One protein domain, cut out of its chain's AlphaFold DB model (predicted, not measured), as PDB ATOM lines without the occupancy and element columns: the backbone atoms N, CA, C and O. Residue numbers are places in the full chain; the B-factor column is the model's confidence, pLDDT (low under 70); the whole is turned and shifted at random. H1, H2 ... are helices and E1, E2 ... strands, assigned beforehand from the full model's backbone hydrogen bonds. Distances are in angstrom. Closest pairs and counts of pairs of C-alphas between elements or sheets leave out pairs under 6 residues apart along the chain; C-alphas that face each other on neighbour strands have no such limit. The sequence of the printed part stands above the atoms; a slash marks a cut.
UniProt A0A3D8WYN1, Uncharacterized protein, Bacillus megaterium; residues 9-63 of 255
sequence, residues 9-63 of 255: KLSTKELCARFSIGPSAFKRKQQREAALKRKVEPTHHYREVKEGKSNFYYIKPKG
ATOM      1  N   LYS A   9      69.975 189.017 135.952       93.38
ATOM      2  CA  LYS A   9      69.417 187.819 136.574       93.38
ATOM      3  C   LYS A   9      70.544 186.917 137.063       93.38
ATOM      4  O   LYS A   9      71.298 186.394 136.254       93.38
ATOM      5  N   LEU A  10      70.585 186.671 138.369       92.69
ATOM      6  CA  LEU A  10      71.561 185.793 139.009       92.69
ATOM      7  C   LEU A  10      70.891 184.603 139.698       92.69
ATOM      8  O   LEU A  10      69.849 184.727 140.351       92.69
ATOM      9  N   SER A  11      71.527 183.440 139.616       93.31
ATOM     10  CA  SER A  11      71.249 182.306 140.497       93.31
ATOM     11  C   SER A  11      71.733 182.585 141.926       93.31
ATOM     12  O   SER A  11      72.550 183.472 142.182       93.31
ATOM     13  N   THR A  12      71.282 181.774 142.891       90.81
ATOM     14  CA  THR A  12      71.765 181.874 144.284       90.81
ATOM     15  C   THR A  12      73.290 181.720 144.366       90.81
ATOM     16  O   THR A  12      73.933 182.416 145.148       90.81
ATOM     17  N   LYS A  13      73.877 180.833 143.550       90.44
ATOM     18  CA  LYS A  13      75.323 180.572 143.536       90.44
ATOM     19  C   LYS A  13      76.105 181.786 143.031       90.44
ATOM     20  O   LYS A  13      77.069 182.185 143.677       90.44
ATOM     21  N   GLU A  14      75.670 182.381 141.923       91.12
ATOM     22  CA  GLU A  14      76.317 183.566 141.343       91.12
ATOM     23  C   GLU A  14      76.202 184.776 142.274       91.12
ATOM     24  O   GLU A  14      77.193 185.460 142.521       91.12
ATOM     25  N   LEU A  15      75.028 184.983 142.882       90.62
ATOM     26  CA  LEU A  15      74.833 186.035 143.876       90.62
ATOM     27  C   LEU A  15      75.753 185.840 145.097       90.62
ATOM     28  O   LEU A  15      76.381 186.791 145.563       90.62
ATOM     29  N   CYS A  16      75.861 184.609 145.610       88.25
ATOM     30  CA  CYS A  16      76.750 184.294 146.730       88.25
ATOM     31  C   CYS A  16      78.213 184.597 146.404       88.25
ATOM     32  O   CYS A  16      78.902 185.195 147.231       88.25
ATOM     33  N   ALA A  17      78.671 184.216 145.209       84.88
ATOM     34  CA  ALA A  17      80.029 184.492 144.760       84.88
ATOM     35  C   ALA A  17      80.282 186.004 144.658       84.88
ATOM     36  O   ALA A  17      81.220 186.511 145.273       84.88
ATOM     37  N   ARG A  18      79.396 186.735 143.972       83.31
ATOM     38  CA  ARG A  18      79.568 188.171 143.707       83.31
ATOM     39  C   ARG A  18      79.527 189.041 144.957       83.31
ATOM     40  O   ARG A  18      80.308 189.975 145.084       83.31
ATOM     41  N   PHE A  19      78.624 188.750 145.889       84.12
ATOM     42  CA  PHE A  19      78.447 189.556 147.105       84.12
ATOM     43  C   PHE A  19      79.159 188.958 148.329       84.12
ATOM     44  O   PHE A  19      78.952 189.415 149.462       84.12
ATOM     45  N   SER A  20      79.985 187.927 148.107       82.62
ATOM     46  CA  SER A  20      80.696 187.164 149.138       82.62
ATOM     47  C   SER A  20      79.771 186.772 150.297       82.62
ATOM     48  O   SER A  20      80.034 187.068 151.472       82.62
ATOM     49  N   ILE A  21      78.634 186.163 149.954       86.81
ATOM     50  CA  ILE A  21      77.645 185.659 150.910       86.81
ATOM     51  C   ILE A  21      77.825 184.149 151.025       86.81
ATOM     52  O   ILE A  21      77.820 183.433 150.028       86.81
ATOM     53  N   GLY A  22      77.966 183.647 152.252       86.94
ATOM     54  CA  GLY A  22      78.037 182.209 152.492       86.94
ATOM     55  C   GLY A  22      76.737 181.508 152.062       86.94
ATOM     56  O   GLY A  22      75.662 181.956 152.473       86.94
ATOM     57  N   PRO A  23      76.792 180.379 151.324       88.31
ATOM     58  CA  PRO A  23      75.590 179.658 150.886       88.31
ATOM     59  C   PRO A  23      74.658 179.237 152.033       88.31
ATOM     60  O   PRO A  23      73.448 179.108 151.852       88.31
ATOM     61  N   SER A  24      75.199 179.056 153.242       88.94
ATOM     62  CA  SER A  24      74.431 178.736 154.451       88.94
ATOM     63  C   SER A  24      73.401 179.807 154.818       88.94
ATOM     64  O   SER A  24      72.340 179.452 155.332       88.94
ATOM     65  N   ALA A  25      73.652 181.082 154.493       87.88
ATOM     66  CA  ALA A  25      72.724 182.179 154.765       87.88
ATOM     67  C   ALA A  25      71.387 182.010 154.024       87.88
ATOM     68  O   ALA A  25      70.354 182.471 154.499       87.88
ATOM     69  N   PHE A  26      71.381 181.294 152.896       89.06
ATOM     70  CA  PHE A  26      70.186 181.072 152.081       89.06
ATOM     71  C   PHE A  26      69.313 179.906 152.568       89.06
ATOM     72  O   PHE A  26      68.209 179.728 152.052       89.06
ATOM     73  N   LYS A  27      69.751 179.153 153.593       86.12
ATOM     74  CA  LYS A  27      68.974 178.050 154.185       86.12
ATOM     75  C   LYS A  27      67.775 178.531 155.011       86.12
ATOM     76  O   LYS A  27      66.779 177.820 155.098       86.12
ATOM     77  N   ARG A  28      67.856 179.716 155.633       88.19
ATOM     78  CA  ARG A  28      66.797 180.284 156.492       88.19
ATOM     79  C   ARG A  28      66.395 181.670 155.997       88.19
ATOM     80  O   ARG A  28      67.261 182.507 155.765       88.19
ATOM     81  N   LYS A  29      65.086 181.943 155.907       87.25
ATOM     82  CA  LYS A  29      64.542 183.214 155.386       87.25
ATOM     83  C   LYS A  29      65.130 184.445 156.088       87.25
ATOM     84  O   LYS A  29      65.651 185.328 155.422       87.25
ATOM     85  N   GLN A  30      65.135 184.459 157.421       89.94
ATOM     86  CA  GLN A  30      65.632 185.598 158.202       89.94
ATOM     87  C   GLN A  30      67.135 185.861 157.989       89.94
ATOM     88  O   GLN A  30      67.560 187.007 157.882       89.94
ATOM     89  N   GLN A  31      67.948 184.803 157.889       89.81
ATOM     90  CA  GLN A  31      69.385 184.933 157.616       89.81
ATOM     91  C   GLN A  31      69.638 185.425 156.191       89.81
ATOM     92  O   GLN A  31      70.512 186.265 155.982       89.81
ATOM     93  N   ARG A  32      68.839 184.946 155.231       91.06
ATOM     94  CA  ARG A  32      68.884 185.392 153.839       91.06
ATOM     95  C   ARG A  32      68.571 186.878 153.732       91.06
ATOM     96  O   ARG A  32      69.371 187.615 153.172       91.06
ATOM     97  N   GLU A  33      67.453 187.324 154.297       90.38
ATOM     98  CA  GLU A  33      67.040 188.733 154.272       90.38
ATOM     99  C   GLU A  33      68.084 189.638 154.933       90.38
ATOM    100  O   GLU A  33      68.472 190.653 154.357       90.38
ATOM    101  N   ALA A  34      68.625 189.234 156.087       87.88
ATOM    102  CA  ALA A  34      69.698 189.970 156.751       87.88
ATOM    103  C   ALA A  34      70.981 190.040 155.902       87.88
ATOM    104  O   ALA A  34      71.638 191.082 155.854       87.88
ATOM    105  N   ALA A  35      71.344 188.950 155.217       88.31
ATOM    106  CA  ALA A  35      72.500 188.923 154.328       88.31
ATOM    107  C   ALA A  35      72.295 189.826 153.105       88.31
ATOM    108  O   ALA A  35      73.174 190.631 152.807       88.31
ATOM    109  N   LEU A  36      71.133 189.750 152.446       90.19
ATOM    110  CA  LEU A  36      70.790 190.600 151.302       90.19
ATOM    111  C   LEU A  36      70.790 192.082 151.695       90.19
ATOM    112  O   LEU A  36      71.465 192.875 151.046       90.19
ATOM    113  N   LYS A  37      70.160 192.438 152.820       87.94
ATOM    114  CA  LYS A  37      70.148 193.810 153.353       87.94
ATOM    115  C   LYS A  37      71.542 194.344 153.684       87.94
ATOM    116  O   LYS A  37      71.835 195.517 153.498       87.94
ATOM    117  N   ARG A  38      72.431 193.485 154.187       83.31
ATOM    118  CA  ARG A  38      73.793 193.882 154.578       83.31
ATOM    119  C   ARG A  38      74.781 193.913 153.409       83.31
ATOM    120  O   ARG A  38      75.779 194.624 153.491       83.31
ATOM    121  N   LYS A  39      74.592 193.070 152.393       83.81
ATOM    122  CA  LYS A  39      75.604 192.809 151.354       83.81
ATOM    123  C   LYS A  39      75.170 193.244 149.961       83.81
ATOM    124  O   LYS A  39      76.026 193.666 149.195       83.81
ATOM    125  N   VAL A  40      73.883 193.153 149.640       86.00
ATOM    126  CA  VAL A  40      73.349 193.468 148.307       86.00
ATOM    127  C   VAL A  40      72.706 194.847 148.305       86.00
ATOM    128  O   VAL A  40      73.101 195.695 147.517       86.00
ATOM    129  N   GLU A  41      71.788 195.110 149.237       85.56
ATOM    130  CA  GLU A  41      71.036 196.369 149.313       85.56
ATOM    131  C   GLU A  41      71.897 197.641 149.385       85.56
ATOM    132  O   GLU A  41      71.486 198.643 148.799       85.56
ATOM    133  N   PRO A  42      73.085 197.666 150.027       81.31
ATOM    134  CA  PRO A  42      73.916 198.867 150.035       81.31
ATOM    135  C   PRO A  42      74.341 199.298 148.631       81.31
ATOM    136  O   PRO A  42      74.455 200.493 148.387       81.31
ATOM    137  N   THR A  43      74.514 198.350 147.702       76.06
ATOM    138  CA  THR A  43      75.033 198.638 146.359       76.06
ATOM    139  C   THR A  43      74.042 198.386 145.227       76.06
ATOM    140  O   THR A  43      74.184 198.947 144.148       76.06
ATOM    141  N   HIS A  44      73.019 197.567 145.440       87.50
ATOM    142  CA  HIS A  44      72.080 197.173 144.397       87.50
ATOM    143  C   HIS A  44      70.648 197.210 144.918       87.50
ATOM    144  O   HIS A  44      70.358 196.822 146.049       87.50
ATOM    145  N   HIS A  45      69.722 197.610 144.054       87.44
ATOM    146  CA  HIS A  45      68.341 197.174 144.195       87.44
ATOM    147  C   HIS A  45      68.279 195.679 143.887       87.44
ATOM    148  O   HIS A  45      68.947 195.213 142.963       87.44
ATOM    149  N   TYR A  46      67.490 194.923 144.647       91.12
ATOM    150  CA  TYR A  46      67.331 193.493 144.413       91.12
ATOM    151  C   TYR A  46      65.871 193.059 144.506       91.12
ATOM    152  O   TYR A  46      65.078 193.613 145.271       91.12
ATOM    153  N   ARG A  47      65.524 192.025 143.738       91.56
ATOM    154  CA  ARG A  47      64.244 191.327 143.828       91.56
ATOM    155  C   ARG A  47      64.460 189.822 143.735       91.56
ATOM    156  O   ARG A  47      65.013 189.330 142.758       91.56
ATOM    157  N   GLU A  48      63.991 189.093 144.743       91.19
ATOM    158  CA  GLU A  48      63.901 187.630 144.699       91.19
ATOM    159  C   GLU A  48      62.644 187.229 143.910       91.19
ATOM    160  O   GLU A  48      61.540 187.698 144.205       91.19
ATOM    161  N   VAL A  49      62.811 186.372 142.902       90.69
ATOM    162  CA  VAL A  49      61.726 185.819 142.085       90.69
ATOM    163  C   VAL A  49      61.881 184.305 142.033       90.69
ATOM    164  O   VAL A  49      62.949 183.781 141.717       90.69
ATOM    165  N   LYS A  50      60.803 183.585 142.344       88.56
ATOM    166  CA  LYS A  50      60.760 182.128 142.235       88.56
ATOM    167  C   LYS A  50      60.339 181.741 140.821       88.56
ATOM    168  O   LYS A  50      59.241 182.089 140.392       88.56
ATOM    169  N   GLU A  51      61.186 180.993 140.123       87.94
ATOM    170  CA  GLU A  51      60.886 180.436 138.804       87.94
ATOM    171  C   GLU A  51      61.006 178.912 138.863       87.94
ATOM    172  O   GLU A  51      62.092 178.340 138.995       87.94
ATOM    173  N   GLY A  52      59.858 178.235 138.824       86.06
ATOM    174  CA  GLY A  52      59.789 176.791 139.024       86.06
ATOM    175  C   GLY A  52      60.286 176.378 140.416       86.06
ATOM    176  O   GLY A  52      59.754 176.816 141.440       86.06
ATOM    177  N   LYS A  53      61.299 175.504 140.451       82.94
ATOM    178  CA  LYS A  53      61.904 174.987 141.693       82.94
ATOM    179  C   LYS A  53      63.063 175.846 142.218       82.94
ATOM    180  O   LYS A  53      63.556 175.567 143.309       82.94
ATOM    181  N   SER A  54      63.468 176.884 141.485       87.06
ATOM    182  CA  SER A  54      64.661 177.681 141.786       87.06
ATOM    183  C   SER A  54      64.314 179.134 142.102       87.06
ATOM    184  O   SER A  54      63.372 179.702 141.552       87.06
ATOM    185  N   ASN A  55      65.104 179.749 142.983       89.00
ATOM    186  CA  ASN A  55      65.040 181.186 143.246       89.00
ATOM    187  C   ASN A  55      66.110 181.904 142.421       89.00
ATOM    188  O   ASN A  55      67.287 181.527 142.465       89.00
ATOM    189  N   PHE A  56      65.690 182.953 141.719       92.38
ATOM    190  CA  PHE A  56      66.553 183.884 141.005       92.38
ATOM    191  C   PHE A  56      66.504 185.261 141.660       92.38
ATOM    192  O   PHE A  56      65.497 185.655 142.255       92.38
ATOM    193  N   TYR A  57      67.603 185.991 141.536       92.81
ATOM    194  CA  TYR A  57      67.750 187.340 142.059       92.81
ATOM    195  C   TYR A  57      67.995 188.275 140.897       92.81
ATOM    196  O   TYR A  57      69.009 188.176 140.211       92.81
ATOM    197  N   TYR A  58      67.047 189.174 140.694       92.81
ATOM    198  CA  TYR A  58      67.209 190.285 139.779       92.81
ATOM    199  C   TYR A  58      67.887 191.404 140.546       92.81
ATOM    200  O   TYR A  58      67.367 191.818 141.587       92.81
ATOM    201  N   ILE A  59      69.021 191.890 140.053       90.19
ATOM    202  CA  ILE A  59      69.748 193.003 140.662       90.19
ATOM    203  C   ILE A  59      69.943 194.145 139.670       90.19
ATOM    204  O   ILE A  59      70.089 193.936 138.466       90.19
ATOM    205  N   LYS A  60      69.962 195.368 140.195       86.56
ATOM    206  CA  LYS A  60      70.332 196.571 139.451       86.56
ATOM    207  C   LYS A  60      71.208 197.444 140.345       86.56
ATOM    208  O   LYS A  60      70.762 197.752 141.455       86.56
ATOM    209  N   PRO A  61      72.421 197.834 139.919       81.50
ATOM    210  CA  PRO A  61      73.256 198.726 140.709       81.50
ATOM    211  C   PRO A  61      72.508 200.013 141.050       81.50
ATOM    212  O   PRO A  61      71.756 200.553 140.231       81.50
ATOM    213  N   LYS A  62      72.717 200.509 142.266       79.19
ATOM    214  CA  LYS A  62      72.407 201.902 142.578       79.19
ATOM    215  C   LYS A  62      73.373 202.744 141.737       79.19
ATOM    216  O   LYS A  62      74.553 202.414 141.676       79.19
ATOM    217  N   GLY A  63      72.864 203.732 141.002       79.56
ATOM    218  CA  GLY A  63      73.679 204.526 140.073       79.56
ATOM    219  C   GLY A  63      74.823 205.289 140.758       79.56
ATOM    220  O   GLY A  63      74.987 205.233 141.976       79.56
TER     221      GLY A  63
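This is residues 9 to 63 of the 255 residues of an uncharacterized protein of Bacillus megaterium (UniProt A0A3D8WYN1). A long hairpin of two strands, E2 and E3, with the short strand E1 beside E3, makes a narrow sheet with helices over one face. H1 packs over the E1 side of that face, while H2 and H3 lie farther out, and H3 comes near E2 with residues 36 to 37. The printed part has 55 residues, with three named helices and three named strands in the order E1, H1, H2, H3, E2, E3; the sheet order is E1, E3, E2, all antiparallel, and the class is mixed, helices and strands. The whole is compact, with a radius of gyration of the C-alphas of 10.4 A, and elongated, spanning 32 by 21 by 18 A, with the hairpin along the longest axis.

E1, residues 9 to 11, is an edge strand, antiparallel to the inner strand E3, residues 54 to 61, at 135 degrees; N 10 and O 57 are within hydrogen-bond range at 2.9 A. H1, residues 12 to 18, is on the sheet at a height of 8.8 A, over E1, and runs along the strands, at 17 degrees to E1 on the local plane. The closest C-alphas of H1 and E3 are those of Thr 12 and Phe 56, 6.5 A apart. H2, residues 23 to 27, touches H1, the closest C-alphas being those of Cys 16 and Pro 23 at 6.3 A. H2 is not on the sheet. H2 and H3, residues 29 to 39, touch only at the corner by their link; the closest C-alphas, of Phe 26 and Arg 32, are 4.8 A apart. H3 only grazes the sheet, with residues 36 to 37, and is near H1. E2, residues 44 to 51, is the other edge strand and forms a hairpin with E3, antiparallel at 159 degrees; N 47 and O 58 are 2.8 A apart and N 56 and O 49 are 2.9 A apart, both within hydrogen-bond range. In H1 and H3 every O i to N i+4 pair is within hydrogen-bond range; in H2 0 of 1 is, against 2 of 2 O i to N i+3 pairs.

E1 begins at C-alpha 9, (69.417, 187.819, 136.574). H1 is 10.0 A from first to last C-alpha and H3 is 15.2 A, ending at C-alpha 39, (75.604, 192.809, 151.354). E2 is 20.9 A long and E3 22.8 A, ending at C-alpha 61, (73.256, 198.726, 140.709).

The two C-alphas farthest apart are those of Lys 53 and Gly 63, at 31.8 A. The printed part has no cut, and its five links between named elements are tight. The mean pLDDT of the printed part is 87.7, and no printed residue is under 70.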